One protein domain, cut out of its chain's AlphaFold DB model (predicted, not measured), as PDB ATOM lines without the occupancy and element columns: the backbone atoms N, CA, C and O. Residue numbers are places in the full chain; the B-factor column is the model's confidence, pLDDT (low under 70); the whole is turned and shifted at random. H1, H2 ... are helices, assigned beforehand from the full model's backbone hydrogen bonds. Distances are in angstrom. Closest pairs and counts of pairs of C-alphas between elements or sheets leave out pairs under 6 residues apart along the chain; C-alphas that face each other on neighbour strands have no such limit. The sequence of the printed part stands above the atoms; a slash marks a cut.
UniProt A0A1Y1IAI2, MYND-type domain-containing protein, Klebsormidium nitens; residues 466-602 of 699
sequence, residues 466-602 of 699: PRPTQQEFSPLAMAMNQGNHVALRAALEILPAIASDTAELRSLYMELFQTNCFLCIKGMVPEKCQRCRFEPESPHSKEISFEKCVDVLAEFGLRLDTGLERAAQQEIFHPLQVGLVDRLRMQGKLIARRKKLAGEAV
ATOM      1  N   PRO A 466      93.124   6.831 257.339       80.75
ATOM      2  CA  PRO A 466      93.051   5.388 257.523       80.75
ATOM      3  C   PRO A 466      92.648   4.674 256.227       80.75
ATOM      4  O   PRO A 466      91.853   5.176 255.429       80.75
ATOM      5  N   ARG A 467      93.178   3.459 256.060       72.94
ATOM      6  CA  ARG A 467      92.679   2.469 255.095       72.94
ATOM      7  C   ARG A 467      91.296   1.967 255.540       72.94
ATOM      8  O   ARG A 467      91.005   2.032 256.736       72.94
ATOM      9  N   PRO A 468      90.438   1.475 254.629       65.00
ATOM     10  CA  PRO A 468      89.087   1.066 255.002       65.00
ATOM     11  C   PRO A 468      89.110  -0.119 255.976       65.00
ATOM     12  O   PRO A 468      89.865  -1.075 255.799       65.00
ATOM     13  N   THR A 469      88.258  -0.066 256.998       63.06
ATOM     14  CA  THR A 469      88.032  -1.162 257.955       63.06
ATOM     15  C   THR A 469      86.531  -1.403 258.124       63.06
ATOM     16  O   THR A 469      85.716  -0.638 257.615       63.06
ATOM     17  N   GLN A 470      86.131  -2.433 258.878       54.56
ATOM     18  CA  GLN A 470      84.712  -2.653 259.211       54.56
ATOM     19  C   GLN A 470      84.098  -1.554 260.108       54.56
ATOM     20  O   GLN A 470      82.893  -1.581 260.341       54.56
ATOM     21  N   GLN A 471      84.901  -0.617 260.631       54.38
ATOM     22  CA  GLN A 471      84.453   0.430 261.563       54.38
ATOM     23  C   GLN A 471      84.759   1.859 261.082       54.38
ATOM     24  O   GLN A 471      84.053   2.784 261.476       54.38
ATOM     25  N   GLU A 472      85.758   2.059 260.214       66.31
ATOM     26  CA  GLU A 472      86.131   3.380 259.687       66.31
ATOM     27  C   GLU A 472      86.088   3.451 258.153       66.31
ATOM     28  O   GLU A 472      86.722   2.659 257.447       66.31
ATOM     29  N   PHE A 473      85.390   4.470 257.639       73.25
ATOM     30  CA  PHE A 473      85.347   4.811 256.216       73.25
ATOM     31  C   PHE A 473      86.668   5.445 255.752       73.25
ATOM     32  O   PHE A 473      87.076   6.489 256.269       73.25
ATOM     33  N   SER A 474      87.289   4.872 254.713       87.88
ATOM     34  CA  SER A 474      88.481   5.452 254.074       87.88
ATOM     35  C   SER A 474      88.173   6.835 253.479       87.88
ATOM     36  O   SER A 474      87.312   6.941 252.597       87.88
ATOM     37  N   PRO A 475      88.884   7.908 253.881       92.12
ATOM     38  CA  PRO A 475      88.679   9.239 253.309       92.12
ATOM     39  C   PRO A 475      88.949   9.280 251.796       92.12
ATOM     40  O   PRO A 475      88.295  10.022 251.065       92.12
ATOM     41  N   LEU A 476      89.889   8.465 251.304       93.75
ATOM     42  CA  LEU A 476      90.221   8.397 249.880       93.75
ATOM     43  C   LEU A 476      89.131   7.669 249.082       93.75
ATOM     44  O   LEU A 476      88.763   8.136 248.003       93.75
ATOM     45  N   ALA A 477      88.549   6.599 249.634       91.56
ATOM     46  CA  ALA A 477      87.376   5.946 249.051       91.56
ATOM     47  C   ALA A 477      86.188   6.918 248.947       91.56
ATOM     48  O   ALA A 477      85.529   6.986 247.911       91.56
ATOM     49  N   MET A 478      85.979   7.770 249.959       91.88
ATOM     50  CA  MET A 478      84.953   8.822 249.910       91.88
ATOM     51  C   MET A 478      85.177   9.814 248.752       91.88
ATOM     52  O   MET A 478      84.210  10.171 248.081       91.88
ATOM     53  N   ALA A 479      86.419  10.213 248.444       93.69
ATOM     54  CA  ALA A 479      86.695  11.027 247.252       93.69
ATOM     55  C   ALA A 479      86.400  10.280 245.941       93.69
ATOM     56  O   ALA A 479      85.807  10.863 245.031       93.69
ATOM     57  N   MET A 480      86.768   8.997 245.848       93.38
ATOM     58  CA  MET A 480      86.499   8.159 244.671       93.38
ATOM     59  C   MET A 480      84.997   8.001 244.420       93.38
ATOM     60  O   MET A 480      84.520   8.296 243.324       93.38
ATOM     61  N   ASN A 481      84.246   7.628 245.458       90.88
ATOM     62  CA  ASN A 481      82.797   7.460 245.441       90.88
ATOM     63  C   ASN A 481      82.061   8.742 244.996       90.88
ATOM     64  O   ASN A 481      81.037   8.670 244.316       90.88
ATOM     65  N   GLN A 482      82.603   9.918 245.328       91.00
ATOM     66  CA  GLN A 482      82.046  11.225 244.961       91.00
ATOM     67  C   GLN A 482      82.605  11.809 243.645       91.00
ATOM     68  O   GLN A 482      82.176  12.886 243.236       91.00
ATOM     69  N   GLY A 483      83.547  11.139 242.967       93.31
ATOM     70  CA  GLY A 483      84.178  11.624 241.728       93.31
ATOM     71  C   GLY A 483      85.167  12.788 241.922       93.31
ATOM     72  O   GLY A 483      85.514  13.494 240.962       93.31
ATOM     73  N   ASN A 484      85.618  13.017 243.159       93.94
ATOM     74  CA  ASN A 484      86.400  14.178 243.588       93.94
ATOM     75  C   ASN A 484      87.902  14.042 243.260       93.94
ATOM     76  O   ASN A 484      88.776  14.063 244.127       93.94
ATOM     77  N   HIS A 485      88.200  13.912 241.968       95.62
ATOM     78  CA  HIS A 485      89.553  13.807 241.409       95.62
ATOM     79  C   HIS A 485      90.525  14.925 241.848       95.62
ATOM     80  O   HIS A 485      91.730  14.686 241.887       95.62
ATOM     81  N   VAL A 486      90.029  16.132 242.162       95.44
ATOM     82  CA  VAL A 486      90.850  17.265 242.630       95.44
ATOM     83  C   VAL A 486      91.358  17.005 244.048       95.44
ATOM     84  O   VAL A 486      92.566  17.041 244.276       95.44
ATOM     85  N   ALA A 487      90.459  16.680 244.980       94.88
ATOM     86  CA  ALA A 487      90.821  16.351 246.356       94.88
ATOM     87  C   ALA A 487      91.648  15.054 246.440       94.88
ATOM     88  O   ALA A 487      92.643  15.004 247.161       94.88
ATOM     89  N   LEU A 488      91.294  14.038 245.640       95.88
ATOM     90  CA  LEU A 488      92.053  12.790 245.497       95.88
ATOM     91  C   LEU A 488      93.512  13.053 245.096       95.88
ATOM     92  O   LEU A 488      94.428  12.570 245.759       95.88
ATOM     93  N   ARG A 489      93.734  13.835 244.028       96.38
ATOM     94  CA  ARG A 489      95.081  14.222 243.586       96.38
ATOM     95  C   ARG A 489      95.823  14.947 244.705       96.38
ATOM     96  O   ARG A 489      96.934  14.551 245.042       96.38
ATOM     97  N   ALA A 490      95.189  15.954 245.306       96.38
ATOM     98  CA  ALA A 490      95.789  16.774 246.352       96.38
ATOM     99  C   ALA A 490      96.210  15.968 247.597       96.38
ATOM    100  O   ALA A 490      97.171  16.356 248.257       96.38
ATOM    101  N   ALA A 491      95.535  14.853 247.900       95.62
ATOM    102  CA  ALA A 491      95.949  13.909 248.937       95.62
ATOM    103  C   ALA A 491      97.105  12.998 248.479       95.62
ATOM    104  O   ALA A 491      98.104  12.872 249.185       95.62
ATOM    105  N   LEU A 492      97.007  12.376 247.298       94.88
ATOM    106  CA  LEU A 492      98.030  11.444 246.799       94.88
ATOM    107  C   LEU A 492      99.389  12.124 246.540       94.88
ATOM    108  O   LEU A 492     100.427  11.508 246.766       94.88
ATOM    109  N   GLU A 493      99.401  13.406 246.157       95.06
ATOM    110  CA  GLU A 493     100.623  14.215 245.983       95.06
ATOM    111  C   GLU A 493     101.474  14.346 247.262       95.06
ATOM    112  O   GLU A 493     102.672  14.610 247.171       95.06
ATOM    113  N   ILE A 494     100.878  14.149 248.444       94.69
ATOM    114  CA  ILE A 494     101.536  14.294 249.756       94.69
ATOM    115  C   ILE A 494     101.455  13.035 250.633       94.69
ATOM    116  O   ILE A 494     101.981  13.027 251.745       94.69
ATOM    117  N   LEU A 495     100.852  11.954 250.130       93.25
ATOM    118  CA  LEU A 495     100.787  10.639 250.776       93.25
ATOM    119  C   LEU A 495     101.593   9.607 249.960       93.25
ATOM    120  O   LEU A 495     101.014   8.642 249.455       93.25
ATOM    121  N   PRO A 496     102.926   9.770 249.806       89.19
ATOM    122  CA  PRO A 496     103.729   8.983 248.866       89.19
ATOM    123  C   PRO A 496     103.681   7.473 249.132       89.19
ATOM    124  O   PRO A 496     103.710   6.691 248.187       89.19
ATOM    125  N   ALA A 497     103.545   7.054 250.396       88.12
ATOM    126  CA  ALA A 497     103.376   5.646 250.754       88.12
ATOM    127  C   ALA A 497     102.105   5.046 250.121       88.12
ATOM    128  O   ALA A 497     102.188   4.041 249.418       88.12
ATOM    129  N   ILE A 498     100.952   5.705 250.292       86.25
ATOM    130  CA  ILE A 498      99.670   5.287 249.699       86.25
ATOM    131  C   ILE A 498      99.709   5.410 248.171       86.25
ATOM    132  O   ILE A 498      99.289   4.498 247.467       86.25
ATOM    133  N   ALA A 499     100.275   6.498 247.647       88.88
ATOM    134  CA  ALA A 499     100.417   6.714 246.210       88.88
ATOM    135  C   ALA A 499     101.320   5.674 245.512       88.88
ATOM    136  O   ALA A 499     101.213   5.494 244.302       88.88
ATOM    137  N   SER A 500     102.186   4.978 246.259       89.56
ATOM    138  CA  SER A 500     103.004   3.860 245.766       89.56
ATOM    139  C   SER A 500     102.355   2.475 245.931       89.56
ATOM    140  O   SER A 500     102.813   1.502 245.328       89.56
ATOM    141  N   ASP A 501     101.290   2.362 246.728       91.94
ATOM    142  CA  ASP A 501     100.662   1.086 247.061       91.94
ATOM    143  C   ASP A 501      99.679   0.644 245.964       91.94
ATOM    144  O   ASP A 501      98.524   1.066 245.892       91.94
ATOM    145  N   THR A 502     100.134  -0.262 245.097       90.38
ATOM    146  CA  THR A 502      99.308  -0.796 243.998       90.38
ATOM    147  C   THR A 502      98.154  -1.709 244.457       90.38
ATOM    148  O   THR A 502      97.355  -2.121 243.614       90.38
ATOM    149  N   ALA A 503      98.044  -2.077 245.736       90.44
ATOM    150  CA  ALA A 503      96.844  -2.727 246.272       90.44
ATOM    151  C   ALA A 503      95.807  -1.668 246.682       90.44
ATOM    152  O   ALA A 503      94.654  -1.755 246.265       90.44
ATOM    153  N   GLU A 504      96.234  -0.609 247.376       89.56
ATOM    154  CA  GLU A 504      95.372   0.527 247.735       89.56
ATOM    155  C   GLU A 504      94.829   1.234 246.479       89.56
ATOM    156  O   GLU A 504      93.621   1.430 246.352       89.56
ATOM    157  N   LEU A 505      95.680   1.519 245.481       93.25
ATOM    158  CA  LEU A 505      95.245   2.108 244.204       93.25
ATOM    159  C   LEU A 505      94.253   1.211 243.436       93.25
ATOM    160  O   LEU A 505      93.404   1.735 242.715       93.25
ATOM    161  N   ARG A 506      94.338  -0.122 243.578       93.69
ATOM    162  CA  ARG A 506      93.335  -1.047 243.019       93.69
ATOM    163  C   ARG A 506      92.027  -0.976 243.800       93.69
ATOM    164  O   ARG A 506      90.981  -0.882 243.172       93.69
ATOM    165  N   SER A 507      92.074  -0.959 245.134       91.56
ATOM    166  CA  SER A 507      90.866  -0.832 245.960       91.56
ATOM    167  C   SER A 507      90.120   0.471 245.661       91.56
ATOM    168  O   SER A 507      88.922   0.447 245.398       91.56
ATOM    169  N   LEU A 508      90.841   1.595 245.587       92.69
ATOM    170  CA  LEU A 508      90.278   2.895 245.214       92.69
ATOM    171  C   LEU A 508      89.650   2.881 243.813       92.69
ATOM    172  O   LEU A 508      88.629   3.526 243.595       92.69
ATOM    173  N   TYR A 509      90.220   2.139 242.861       94.06
ATOM    174  CA  TYR A 509      89.639   1.992 241.526       94.06
ATOM    175  C   TYR A 509      88.299   1.236 241.534       94.06
ATOM    176  O   TYR A 509      87.424   1.575 240.738       94.06
ATOM    177  N   MET A 510      88.097   0.274 242.442       92.00
ATOM    178  CA  MET A 510      86.832  -0.470 242.545       92.00
ATOM    179  C   MET A 510      85.665   0.397 243.054       92.00
ATOM    180  O   MET A 510      84.544   0.249 242.573       92.00
ATOM    181  N   GLU A 511      85.927   1.385 243.919       90.12
ATOM    182  CA  GLU A 511      84.930   2.362 244.417       90.12
ATOM    183  C   GLU A 511      84.199   3.127 243.294       90.12
ATOM    184  O   GLU A 511      83.059   3.569 243.461       90.12
ATOM    185  N   LEU A 512      84.830   3.271 242.120       89.38
ATOM    186  CA  LEU A 512      84.227   3.887 240.928       89.38
ATOM    187  C   LEU A 512      83.023   3.101 240.389       89.38
ATOM    188  O   LEU A 512      82.167   3.668 239.703       89.38
ATOM    189  N   PHE A 513      82.976   1.800 240.669       89.12
ATOM    190  CA  PHE A 513      81.949   0.888 240.179       89.12
ATOM    191  C   PHE A 513      80.809   0.706 241.182       89.12
ATOM    192  O   PHE A 513      79.698   0.419 240.765       89.12
ATOM    193  N   GLN A 514      81.030   1.000 242.468       82.88
ATOM    194  CA  GLN A 514      80.047   0.809 243.546       82.88
ATOM    195  C   GLN A 514      79.245   2.084 243.896       82.88
ATOM    196  O   GLN A 514      78.480   2.108 244.861       82.88
ATOM    197  N   THR A 515      79.393   3.170 243.123       85.00
ATOM    198  CA  THR A 515      78.798   4.486 243.435       85.00
ATOM    199  C   THR A 515      77.609   4.897 242.558       85.00
ATOM    200  O   THR A 515      77.729   5.206 241.369       85.00
ATOM    201  N   ASN A 516      76.457   5.083 243.210       80.69
ATOM    202  CA  ASN A 516      75.254   5.676 242.612       80.69
ATOM    203  C   ASN A 516      75.423   7.164 242.231       80.69
ATOM    204  O   ASN A 516      74.570   7.736 241.547       80.69
ATOM    205  N   CYS A 517      76.517   7.820 242.636       88.81
ATOM    206  CA  CYS A 517      76.795   9.205 242.245       88.81
ATOM    207  C   CYS A 517      77.190   9.328 240.763       88.81
ATOM    208  O   CYS A 517      76.980  10.389 240.175       88.81
ATOM    209  N   PHE A 518      77.684   8.252 240.131       89.00
ATOM    210  CA  PHE A 518      78.081   8.247 238.719       89.00
ATOM    211  C   PHE A 518      76.942   8.685 237.783       89.00
ATOM    212  O   PHE A 518      77.105   9.638 237.017       89.00
ATOM    213  N   LEU A 519      75.761   8.067 237.886       86.50
ATOM    214  CA  LEU A 519      74.616   8.398 237.026       86.50
ATOM    215  C   LEU A 519      74.027   9.783 237.331       86.50
ATOM    216  O   LEU A 519      73.639  10.501 236.407       86.50
ATOM    217  N   CYS A 520      74.033  10.190 238.606       88.06
ATOM    218  CA  CYS A 520      73.576  11.513 239.031       88.06
ATOM    219  C   CYS A 520      74.473  12.638 238.486       88.06
ATOM    220  O   CYS A 520      73.958  13.645 238.008       88.06
ATOM    221  N   ILE A 521      75.803  12.469 238.506       87.56
ATOM    222  CA  ILE A 521      76.768  13.437 237.948       87.56
ATOM    223  C   ILE A 521      76.675  13.502 236.417       87.56
ATOM    224  O   ILE A 521      76.886  14.561 235.828       87.56
ATOM    225  N   LYS A 522      76.312  12.396 235.755       86.00
ATOM    226  CA  LYS A 522      76.030  12.383 234.311       86.00
ATOM    227  C   LYS A 522      74.665  12.965 233.930       86.00
ATOM    228  O   LYS A 522      74.459  13.219 232.748       86.00
ATOM    229  N   GLY A 523      73.752  13.165 234.884       83.19
ATOM    230  CA  GLY A 523      72.379  13.606 234.613       83.19
ATOM    231  C   GLY A 523      71.550  12.590 233.815       83.19
ATOM    232  O   GLY A 523      70.655  12.987 233.080       83.19
ATOM    233  N   MET A 524      71.882  11.295 233.917       77.00
ATOM    234  CA  MET A 524      71.305  10.220 233.085       77.00
ATOM    235  C   MET A 524      70.101   9.516 233.728       77.00
ATOM    236  O   MET A 524      69.468   8.684 233.088       77.00
ATOM    237  N   VAL A 525      69.795   9.841 234.984       75.12
ATOM    238  CA  VAL A 525      68.650   9.328 235.748       75.12
ATOM    239  C   VAL A 525      67.884  10.504 236.366       75.12
ATOM    240  O   VAL A 525      68.525  11.479 236.775       75.12
ATOM    241  N   PRO A 526      66.540  10.458 236.436       72.44
ATOM    242  CA  PRO A 526      65.759  11.491 237.115       72.44
ATOM    243  C   PRO A 526      65.925  11.429 238.646       72.44
ATOM    244  O   PRO A 526      65.836  12.458 239.321       72.44
ATOM    245  N   GLU A 527      66.222  10.255 239.207       79.50
ATOM    246  CA  GLU A 527      66.525  10.075 240.626       79.50
ATOM    247  C   GLU A 527      67.912  10.631 240.975       79.50
ATOM    248  O   GLU A 527      68.954  10.119 240.563       79.50
ATOM    249  N   LYS A 528      67.948  11.659 241.827       85.31
ATOM    250  CA  LYS A 528      69.200  12.133 242.428       85.31
ATOM    251  C   LYS A 528      69.811  11.056 243.335       85.31
ATOM    252  O   LYS A 528      69.090  10.376 244.068       85.31
ATOM    253  N   CYS A 529      71.144  10.967 243.357       88.50
ATOM    254  CA  CYS A 529      71.867  10.140 244.329       88.50
ATOM    255  C   CYS A 529      71.532  10.556 245.776       88.50
ATOM    256  O   CYS A 529      71.078  11.677 246.014       88.50
ATOM    257  N   GLN A 530      71.800   9.674 246.748       85.50
ATOM    258  CA  GLN A 530      71.476   9.894 248.167       85.50
ATOM    259  C   GLN A 530      71.895  11.288 248.661       85.50
ATOM    260  O   GLN A 530      71.062  12.015 249.195       85.50
ATOM    261  N   ARG A 531      73.142  11.697 248.394       86.88
ATOM    262  CA  ARG A 531      73.648  13.036 248.717       86.88
ATOM    263  C   ARG A 531      72.797  14.141 248.088       86.88
ATOM    264  O   ARG A 531      72.171  14.903 248.805       86.88
ATOM    265  N   CYS A 532      72.694  14.201 246.760       87.12
ATOM    266  CA  CYS A 532      71.929  15.248 246.069       87.12
ATOM    267  C   CYS A 532      70.411  15.228 246.362       87.12
ATOM    268  O   CYS A 532      69.714  16.184 246.010       87.12
ATOM    269  N   ARG A 533      69.888  14.148 246.961       87.31
ATOM    270  CA  ARG A 533      68.509  14.033 247.459       87.31
ATOM    271  C   ARG A 533      68.337  14.608 248.871       87.31
ATOM    272  O   ARG A 533      67.302  15.220 249.115       87.31
ATOM    273  N   PHE A 534      69.302  14.409 249.771       83.81
ATOM    274  CA  PHE A 534      69.237  14.878 251.166       83.81
ATOM    275  C   PHE A 534      69.942  16.227 251.414       83.81
ATOM    276  O   PHE A 534      69.589  16.908 252.369       83.81
ATOM    277  N   GLU A 535      70.862  16.635 250.536       83.31
ATOM    278  CA  GLU A 535      71.621  17.900 250.565       83.31
ATOM    279  C   GLU A 535      71.425  18.690 249.244       83.31
ATOM    280  O   GLU A 535      72.365  18.861 248.452       83.31
ATOM    281  N   PRO A 536      70.189  19.113 248.900       79.38
ATOM    282  CA  PRO A 536      69.895  19.767 247.622       79.38
ATOM    283  C   PRO A 536      70.614  21.117 247.424       79.38
ATOM    284  O   PRO A 536      70.778  21.549 246.282       79.38
ATOM    285  N   GLU A 537      71.048  21.766 248.505       78.12
ATOM    286  CA  GLU A 537      71.833  23.011 248.541       78.12
ATOM    287  C   GLU A 537      73.356  22.826 248.364       78.12
ATOM    288  O   GLU A 537      74.046  23.789 248.010       78.12
ATOM    289  N   SER A 538      73.882  21.604 248.533       79.81
ATOM    290  CA  SER A 538      75.299  21.243 248.311       79.81
ATOM    291  C   SER A 538      75.469  20.132 247.245       79.81
ATOM    292  O   SER A 538      76.154  19.119 247.474       79.81
ATOM    293  N   PRO A 539      74.865  20.298 246.046       83.94
ATOM    294  CA  PRO A 539      74.861  19.274 245.010       83.94
ATOM    295  C   PRO A 539      76.268  19.001 244.465       83.94
ATOM    296  O   PRO A 539      77.222  19.754 244.678       83.94
ATOM    297  N   HIS A 540      76.386  17.921 243.696       86.50
ATOM    298  CA  HIS A 540      77.567  17.663 242.887       86.50
ATOM    299  C   HIS A 540      77.899  18.848 241.963       86.50
ATOM    300  O   HIS A 540      77.050  19.364 241.235       86.50
ATOM    301  N   SER A 541      79.168  19.254 241.999       84.75
ATOM    302  CA  SER A 541      79.760  20.258 241.114       84.75
ATOM    303  C   SER A 541      79.815  19.776 239.661       84.75
ATOM    304  O   SER A 541      79.721  18.583 239.382       84.75
ATOM    305  N   LYS A 542      80.006  20.706 238.718       83.94
ATOM    306  CA  LYS A 542      80.199  20.381 237.294       83.94
ATOM    307  C   LYS A 542      81.638  19.980 236.953       83.94
ATOM    308  O   LYS A 542      81.879  19.502 235.849       83.94
ATOM    309  N   GLU A 543      82.593  20.199 237.857       85.06
ATOM    310  CA  GLU A 543      84.015  19.967 237.570       85.06
ATOM    311  C   GLU A 543      84.485  18.545 237.907       85.06
ATOM    312  O   GLU A 543      85.422  18.038 237.273       85.06
ATOM    313  N   ILE A 544      83.827  17.892 238.871       90.94
ATOM    314  CA  ILE A 544      84.121  16.529 239.335       90.94
ATOM    315  C   ILE A 544      83.822  15.473 238.258       90.94
ATOM    316  O   ILE A 544      82.942  15.641 237.416       90.94
ATOM    317  N   SER A 545      84.600  14.388 238.238       92.75
ATOM    318  CA  SER A 545      84.531  13.367 237.187       92.75
ATOM    319  C   SER A 545      85.259  12.092 237.607       92.75
ATOM    320  O   SER A 545      86.440  12.109 237.962       92.75
ATOM    321  N   PHE A 546      84.557  10.967 237.489       94.00
ATOM    322  CA  PHE A 546      85.100   9.623 237.692       94.00
ATOM    323  C   PHE A 546      86.164   9.282 236.644       94.00
ATOM    324  O   PHE A 546      87.179   8.676 236.967       94.00
ATOM    325  N   GLU A 547      86.007   9.763 235.408       94.50
ATOM    326  CA  GLU A 547      87.023   9.623 234.364       94.50
ATOM    327  C   GLU A 547      88.347  10.294 234.743       94.50
ATOM    328  O   GLU A 547      89.416   9.729 234.521       94.50
ATOM    329  N   LYS A 548      88.291  11.481 235.357       95.56
ATOM    330  CA  LYS A 548      89.489  12.150 235.873       95.56
ATOM    331  C   LYS A 548      90.056  11.451 237.117       95.56
ATOM    332  O   LYS A 548      91.261  11.515 237.329       95.56
ATOM    333  N   CYS A 549      89.240  10.754 237.916       96.12
ATOM    334  CA  CYS A 549      89.750   9.895 238.997       96.12
ATOM    335  C   CYS A 549      90.581   8.731 238.424       96.12
ATOM    336  O   CYS A 549      91.670   8.455 238.923       96.12
ATOM    337  N   VAL A 550      90.124   8.111 237.326       96.62
ATOM    338  CA  VAL A 550      90.904   7.100 236.586       96.62
ATOM    339  C   VAL A 550      92.222   7.681 236.062       96.62
ATOM    340  O   VAL A 550      93.261   7.034 236.192       96.62
ATOM    341  N   ASP A 551      92.207   8.903 235.516       96.12
ATOM    342  CA  ASP A 551      93.431   9.584 235.067       96.12
ATOM    343  C   ASP A 551      94.429   9.785 236.221       96.12
ATOM    344  O   ASP A 551      95.611   9.481 236.066       96.12
ATOM    345  N   VAL A 552      93.956  10.237 237.392       96.50
ATOM    346  CA  VAL A 552      94.783  10.429 238.599       96.50
ATOM    347  C   VAL A 552      95.424   9.111 239.045       96.50
ATOM    348  O   VAL A 552      96.644   9.055 239.196       96.50
ATOM    349  N   LEU A 553      94.649   8.031 239.198       96.25
ATOM    350  CA  LEU A 553      95.204   6.728 239.594       96.25
ATOM    351  C   LEU A 553      96.216   6.197 238.565       96.25
ATOM    352  O   LEU A 553      97.252   5.639 238.935       96.25
ATOM    353  N   ALA A 554      95.961   6.403 237.268       95.12
ATOM    354  CA  ALA A 554      96.891   6.022 236.210       95.12
ATOM    355  C   ALA A 554      98.202   6.829 236.270       95.12
ATOM    356  O   ALA A 554      99.281   6.261 236.066       95.12
ATOM    357  N   GLU A 555      98.147   8.126 236.571       93.56
ATOM    358  CA  GLU A 555      99.336   8.963 236.763       93.56
ATOM    359  C   GLU A 555     100.178   8.498 237.957       93.56
ATOM    360  O   GLU A 555     101.392   8.337 237.799       93.56
ATOM    361  N   PHE A 556      99.543   8.170 239.089       93.88
ATOM    362  CA  PHE A 556     100.225   7.632 240.276       93.88
ATOM    363  C   PHE A 556     100.756   6.201 240.118       93.88
ATOM    364  O   PHE A 556     101.674   5.809 240.830       93.88
ATOM    365  N   GLY A 557     100.286   5.449 239.120       91.06
ATOM    366  CA  GLY A 557     100.951   4.217 238.681       91.06
ATOM    367  C   GLY A 557     100.037   3.027 238.429       91.06
ATOM    368  O   GLY A 557     100.516   2.035 237.880       91.06
ATOM    369  N   LEU A 558      98.740   3.118 238.738       94.69
ATOM    370  CA  LEU A 558      97.787   2.032 238.512       94.69
ATOM    371  C   LEU A 558      97.767   1.613 237.036       94.69
ATOM    372  O   LEU A 558      97.634   2.444 236.135       94.69
ATOM    373  N   ARG A 559      97.883   0.314 236.763       92.25
ATOM    374  CA  ARG A 559      97.763  -0.253 235.415       92.25
ATOM    375  C   ARG A 559      96.650  -1.284 235.403       92.25
ATOM    376  O   ARG A 559      96.466  -2.000 236.381       92.25
ATOM    377  N   LEU A 560      95.932  -1.349 234.285       93.25
ATOM    378  CA  LEU A 560      94.962  -2.406 234.047       93.25
ATOM    379  C   LEU A 560      95.715  -3.712 233.764       93.25
ATOM    380  O   LEU A 560      96.475  -3.791 232.797       93.25
ATOM    381  N   ASP A 561      95.510  -4.701 234.626       92.56
ATOM    382  CA  ASP A 561      95.901  -6.097 234.425       92.56
ATOM    383  C   ASP A 561      94.648  -6.966 234.210       92.56
ATOM    384  O   ASP A 561      93.522  -6.508 234.413       92.56
ATOM    385  N   THR A 562      94.825  -8.217 233.786       91.56
ATOM    386  CA  THR A 562      93.712  -9.119 233.437       91.56
ATOM    387  C   THR A 562      92.843  -9.535 234.628       91.56
ATOM    388  O   THR A 562      91.697  -9.936 234.422       91.56
ATOM    389  N   GLY A 563      93.352  -9.439 235.860       92.69
ATOM    390  CA  GLY A 563      92.578  -9.670 237.079       92.69
ATOM    391  C   GLY A 563      91.717  -8.459 237.423       92.69
ATOM    392  O   GLY A 563      90.507  -8.593 237.589       92.69
ATOM    393  N   LEU A 564      92.323  -7.267 237.441       92.31
ATOM    394  CA  LEU A 564      91.630  -5.999 237.679       92.31
ATOM    395  C   LEU A 564      90.577  -5.704 236.600       92.31
ATOM    396  O   LEU A 564      89.502  -5.206 236.917       92.31
ATOM    397  N   GLU A 565      90.860  -6.033 235.337       92.56
ATOM    398  CA  GLU A 565      89.907  -5.891 234.232       92.56
ATOM    399  C   GLU A 565      88.682  -6.793 234.418       92.56
ATOM    400  O   GLU A 565      87.558  -6.316 234.277       92.56
ATOM    401  N   ARG A 566      88.882  -8.058 234.810       92.81
ATOM    402  CA  ARG A 566      87.781  -8.988 235.094       92.81
ATOM    403  C   ARG A 566      86.960  -8.551 236.310       92.81
ATOM    404  O   ARG A 566      85.738  -8.559 236.229       92.81
ATOM    405  N   ALA A 567      87.618  -8.148 237.399       91.75
ATOM    406  CA  ALA A 567      86.941  -7.674 238.604       91.75
ATOM    407  C   ALA A 567      86.101  -6.419 238.314       91.75
ATOM    408  O   ALA A 567      84.919  -6.375 238.638       91.75
ATOM    409  N   ALA A 568      86.668  -5.429 237.616       90.88
ATOM    410  CA  ALA A 568      85.930  -4.234 237.214       90.88
ATOM    411  C   ALA A 568      84.739  -4.566 236.303       90.88
ATOM    412  O   ALA A 568      83.668  -4.001 236.482       90.88
ATOM    413  N   GLN A 569      84.886  -5.509 235.366       90.69
ATOM    414  CA  GLN A 569      83.785  -5.961 234.505       90.69
ATOM    415  C   GLN A 569      82.642  -6.648 235.270       90.69
ATOM    416  O   GLN A 569      81.508  -6.598 234.803       90.69
ATOM    417  N   GLN A 570      82.917  -7.264 236.423       91.88
ATOM    418  CA  GLN A 570      81.900  -7.897 237.275       91.88
ATOM    419  C   GLN A 570      81.111  -6.879 238.117       91.88
ATOM    420  O   GLN A 570      79.934  -7.102 238.378       91.88
ATOM    421  N   GLU A 571      81.722  -5.746 238.475       89.50
ATOM    422  CA  GLU A 571      81.104  -4.679 239.283       89.50
ATOM    423  C   GLU A 571      80.369  -3.603 238.444       89.50
ATOM    424  O   GLU A 571      79.777  -2.678 238.998       89.50
ATOM    425  N   ILE A 572      80.393  -3.677 237.105       86.31
ATOM    426  CA  ILE A 572      79.682  -2.718 236.238       86.31
ATOM    427  C   ILE A 572      78.166  -2.935 236.334       86.31
ATOM    428  O   ILE A 572      77.617  -3.867 235.749       86.31
ATOM    429  N   PHE A 573      77.473  -2.010 237.004       82.00
ATOM    430  CA  PHE A 573      76.008  -1.982 237.067       82.00
ATOM    431  C   PHE A 573      75.362  -1.165 235.934       82.00
ATOM    432  O   PHE A 573      74.163  -1.293 235.694       82.00
ATOM    433  N   HIS A 574      76.121  -0.316 235.227       82.88
ATOM    434  CA  HIS A 574      75.598   0.506 234.131       82.88
ATOM    435  C   HIS A 574      76.565   0.602 232.931       82.88
ATOM    436  O   HIS A 574      77.731   0.954 233.128       82.88
ATOM    437  N   PRO A 575      76.111   0.422 231.668       83.69
ATOM    438  CA  PRO A 575      76.989   0.336 230.489       83.69
ATOM    439  C   PRO A 575      77.998   1.481 230.308       83.69
ATOM    440  O   PRO A 575      79.110   1.260 229.835       83.69
ATOM    441  N   LEU A 576      77.659   2.708 230.723       82.38
ATOM    442  CA  LEU A 576      78.580   3.854 230.648       82.38
ATOM    443  C   LEU A 576      79.839   3.709 231.535       82.38
ATOM    444  O   LEU A 576      80.831   4.388 231.273       82.38
ATOM    445  N   GLN A 577      79.840   2.832 232.547       87.19
ATOM    446  CA  GLN A 577      81.022   2.558 233.378       87.19
ATOM    447  C   GLN A 577      82.100   1.748 232.632       87.19
ATOM    448  O   GLN A 577      83.268   1.825 233.008       87.19
ATOM    449  N   VAL A 578      81.767   1.052 231.533       88.69
ATOM    450  CA  VAL A 578      82.757   0.369 230.664       88.69
ATOM    451  C   VAL A 578      83.831   1.354 230.181       88.69
ATOM    452  O   VAL A 578      85.022   1.036 230.169       88.69
ATOM    453  N   GLY A 579      83.437   2.604 229.910       89.94
ATOM    454  CA  GLY A 579      84.349   3.679 229.517       89.94
ATOM    455  C   GLY A 579      85.419   4.029 230.564       89.94
ATOM    456  O   GLY A 579      86.451   4.589 230.200       89.94
ATOM    457  N   LEU A 580      85.229   3.676 231.843       92.38
ATOM    458  CA  LEU A 580      86.249   3.836 232.890       92.38
ATOM    459  C   LEU A 580      87.376   2.801 232.727       92.38
ATOM    460  O   LEU A 580      88.554   3.157 232.816       92.38
ATOM    461  N   VAL A 581      87.023   1.555 232.388       93.50
ATOM    462  CA  VAL A 581      87.974   0.468 232.088       93.50
ATOM    463  C   VAL A 581      88.770   0.786 230.827       93.50
ATOM    464  O   VAL A 581      90.004   0.735 230.833       93.50
ATOM    465  N   ASP A 582      88.085   1.216 229.766       93.00
ATOM    466  CA  ASP A 582      88.733   1.644 228.524       93.00
ATOM    467  C   ASP A 582      89.679   2.832 228.750       93.00
ATOM    468  O   ASP A 582      90.787   2.859 228.201       93.00
ATOM    469  N   ARG A 583      89.296   3.788 229.609       94.75
ATOM    470  CA  ARG A 583      90.136   4.939 229.956       94.75
ATOM    471  C   ARG A 583      91.396   4.533 230.716       94.75
ATOM    472  O   ARG A 583      92.468   5.015 230.351       94.75
ATOM    473  N   LEU A 584      91.320   3.613 231.684       94.62
ATOM    474  CA  LEU A 584      92.520   3.103 232.366       94.62
ATOM    475  C   LEU A 584      93.442   2.368 231.378       94.62
ATOM    476  O   LEU A 584      94.656   2.607 231.360       94.62
ATOM    477  N   ARG A 585      92.866   1.542 230.487       92.81
ATOM    478  CA  ARG A 585      93.604   0.835 229.422       92.81
ATOM    479  C   ARG A 585      94.306   1.809 228.464       92.81
ATOM    480  O   ARG A 585      95.418   1.532 228.009       92.81
ATOM    481  N   MET A 586      93.691   2.955 228.170       92.50
ATOM    482  CA  MET A 586      94.265   4.005 227.321       92.50
ATOM    483  C   MET A 586      95.324   4.851 228.039       92.50
ATOM    484  O   MET A 586      96.397   5.073 227.473       92.50
ATOM    485  N   GLN A 587      95.094   5.271 229.287       91.31
ATOM    486  CA  GLN A 587      96.078   6.057 230.043       91.31
ATOM    487  C   GLN A 587      97.358   5.267 230.328       91.31
ATOM    488  O   GLN A 587      98.454   5.810 230.179       91.31
ATOM    489  N   GLY A 588      97.259   3.963 230.615       83.44
ATOM    490  CA  GLY A 588      98.433   3.091 230.731       83.44
ATOM    491  C   GLY A 588      99.334   3.141 229.485       83.44
ATOM    492  O   GLY A 588     100.550   3.319 229.605       83.44
ATOM    493  N   LYS A 589      98.735   3.086 228.284       86.25
ATOM    494  CA  LYS A 589      99.443   3.210 226.994       86.25
ATOM    495  C   LYS A 589     100.029   4.612 226.783       86.25
ATOM    496  O   LYS A 589     101.179   4.735 226.356       86.25
ATOM    497  N   LEU A 590      99.275   5.668 227.099       87.81
ATOM    498  CA  LEU A 590      99.720   7.061 226.947       87.81
ATOM    499  C   LEU A 590     100.908   7.390 227.862       87.81
ATOM    500  O   LEU A 590     101.893   7.972 227.401       87.81
ATOM    501  N   ILE A 591     100.864   6.976 229.129       87.25
ATOM    502  CA  ILE A 591     101.944   7.214 230.095       87.25
ATOM    503  C   ILE A 591     103.189   6.394 229.728       87.25
ATOM    504  O   ILE A 591     104.301   6.920 229.794       87.25
ATOM    505  N   ALA A 592     103.031   5.149 229.263       82.62
ATOM    506  CA  ALA A 592     104.145   4.357 228.735       82.62
ATOM    507  C   ALA A 592     104.809   5.038 227.521       82.62
ATOM    508  O   ALA A 592     106.035   5.171 227.483       82.62
ATOM    509  N   ARG A 593     104.017   5.557 226.570       85.94
ATOM    510  CA  ARG A 593     104.522   6.317 225.411       85.94
ATOM    511  C   ARG A 593     105.247   7.601 225.832       85.94
ATOM    512  O   ARG A 593     106.320   7.875 225.302       85.94
ATOM    513  N   ARG A 594     104.717   8.353 226.808       87.12
ATOM    514  CA  ARG A 594     105.381   9.541 227.383       87.12
ATOM    515  C   ARG A 594     106.727   9.185 228.028       87.12
ATOM    516  O   ARG A 594     107.722   9.839 227.727       87.12
ATOM    517  N   LYS A 595     106.791   8.124 228.849       83.25
ATOM    518  CA  LYS A 595     108.050   7.654 229.464       83.25
ATOM    519  C   LYS A 595     109.078   7.204 228.416       83.25
ATOM    520  O   LYS A 595     110.251   7.546 228.553       83.25
ATOM    521  N   LYS A 596     108.650   6.510 227.350       83.00
ATOM    522  CA  LYS A 596     109.524   6.133 226.224       83.00
ATOM    523  C   LYS A 596     110.128   7.369 225.543       83.00
ATOM    524  O   LYS A 596     111.350   7.475 225.493       83.00
ATOM    525  N   LEU A 597     109.293   8.326 225.126       81.94
ATOM    526  CA  LEU A 597     109.736   9.557 224.455       81.94
ATOM    527  C   LEU A 597     110.677  10.404 225.331       81.94
ATOM    528  O   LEU A 597     111.681  10.910 224.839       81.94
ATOM    529  N   ALA A 598     110.414  10.511 226.638       75.06
ATOM    530  CA  ALA A 598     111.315  11.194 227.570       75.06
ATOM    531  C   ALA A 598     112.679  10.481 227.686       75.06
ATOM    532  O   ALA A 598     113.728  11.122 227.621       75.06
ATOM    533  N   GLY A 599     112.682   9.147 227.790       72.81
ATOM    534  CA  GLY A 599     113.905   8.336 227.802       72.81
ATOM    535  C   GLY A 599     114.653   8.300 226.463       72.81
ATOM    536  O   GLY A 599     115.830   7.942 226.425       72.81
ATOM    537  N   GLU A 600     114.000   8.654 225.358       75.50
ATOM    538  CA  GLU A 600     114.617   8.856 224.041       75.50
ATOM    539  C   GLU A 600     115.211  10.266 223.924       75.50
ATOM    540  O   GLU A 600     116.371  10.391 223.543       75.50
ATOM    541  N   ALA A 601     114.505  11.307 224.378       65.50
ATOM    542  CA  ALA A 601     115.023  12.677 224.435       65.50
ATOM    543  C   ALA A 601     116.282  12.798 225.317       65.50
ATOM    544  O   ALA A 601     117.282  13.375 224.893       65.50
ATOM    545  N   VAL A 602     116.290  12.177 226.505       66.25
ATOM    546  CA  VAL A 602     117.472  12.141 227.393       66.25
ATOM    547  C   VAL A 602     118.657  11.405 226.749       66.25
ATOM    548  O   VAL A 602     119.808  11.770 226.994       66.25
TER     549      VAL A 602
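AT A GLANCE: This is residues 466 to 602 of the 699 residues of the protein "MYND-type domain-containing protein" of Klebsormidium nitens (UniProt A0A1Y1IAI2). Four short helices, H1, H2, H7 and H4, are grouped round a small core, and the long helix H9 is laid along H7 and runs on past the body, where its residues 592 to 602 stick out as an arm. H8 makes a hairpin with H9; H3 sits at one end of the group of four, H5 and H6 at the other. The printed part has 137 residues with nine named helices, H1 to H9 in order, and no named strand: the class is all helix. It is compact, with a radius of gyration of the C-alphas of 15.7 A, yet elongated in outline, spanning 53 by 32 by 28 A.

HOW THE PARTS SIT: Start at H1, residues 475 to 481, which forms a helical hairpin with H2, residues 485 to 492: a shallow tilt of 28 degrees, opposite ways, the closest C-alphas, of Ala 479 and Leu 488, 5.9 A apart. Go on to H4, residues 504 to 510, the hub, touching four helices; it touches H1 with the C-alphas of Leu 508 and Ala 477 closest, 5.7 A apart. H3, residues 496 to 500, only just touches H4, only at the corner by their link, with 3 pairs of C-alphas within 8 A, Ile 498 and Glu 504 closest at 6.7 A. H5, residues 517 to 522, and H6, residues 530 to 534, are close but not clearly touching, closest at C-alphas 517 and 530, 8.0 A. H7, residues 546 to 556, touches H2, C-alphas 549 and 485 closest at 4.6 A, and only just touches H4, with 3 pairs within 8 A, C-alphas 553 and 505 closest at 6.5 A. H8, residues 562 to 571, only just touches H4, with 3 such pairs, C-alphas 568 and 510 closest at 6.6 A. H9, residues 575 to 602, touches H7 with residues 580 to 591 alone, at a shallow tilt of 32 degrees, the same way; C-alphas 580 and 547 are closest, 6.0 A. It only just touches H8, with 3 pairs and residues 578 to 581 alone, in a helical hairpin; C-alphas 581 and 565 are closest, 7.0 A. Every O i to N i+4 pair is within hydrogen-bond range in H1 to H8, and 20 of 24 in H9.

IN THESE COORDINATES: Find C-alpha 475 at (88.679, 9.239, 253.309), where H1 begins. H7 is 15.5 A long, H8 14.6 A and H9 42.3 A, ending at C-alpha 602, (117.472, 12.141, 227.393).

THE WHOLE: The farthest C-alphas, of Phe 534 and Val 602, are 53.8 A apart. The printed part has no cut; the link H6 to H7, 11 residues, is long. Look for pLDDT under 70 at residues 468 to 472 and 601 to 602.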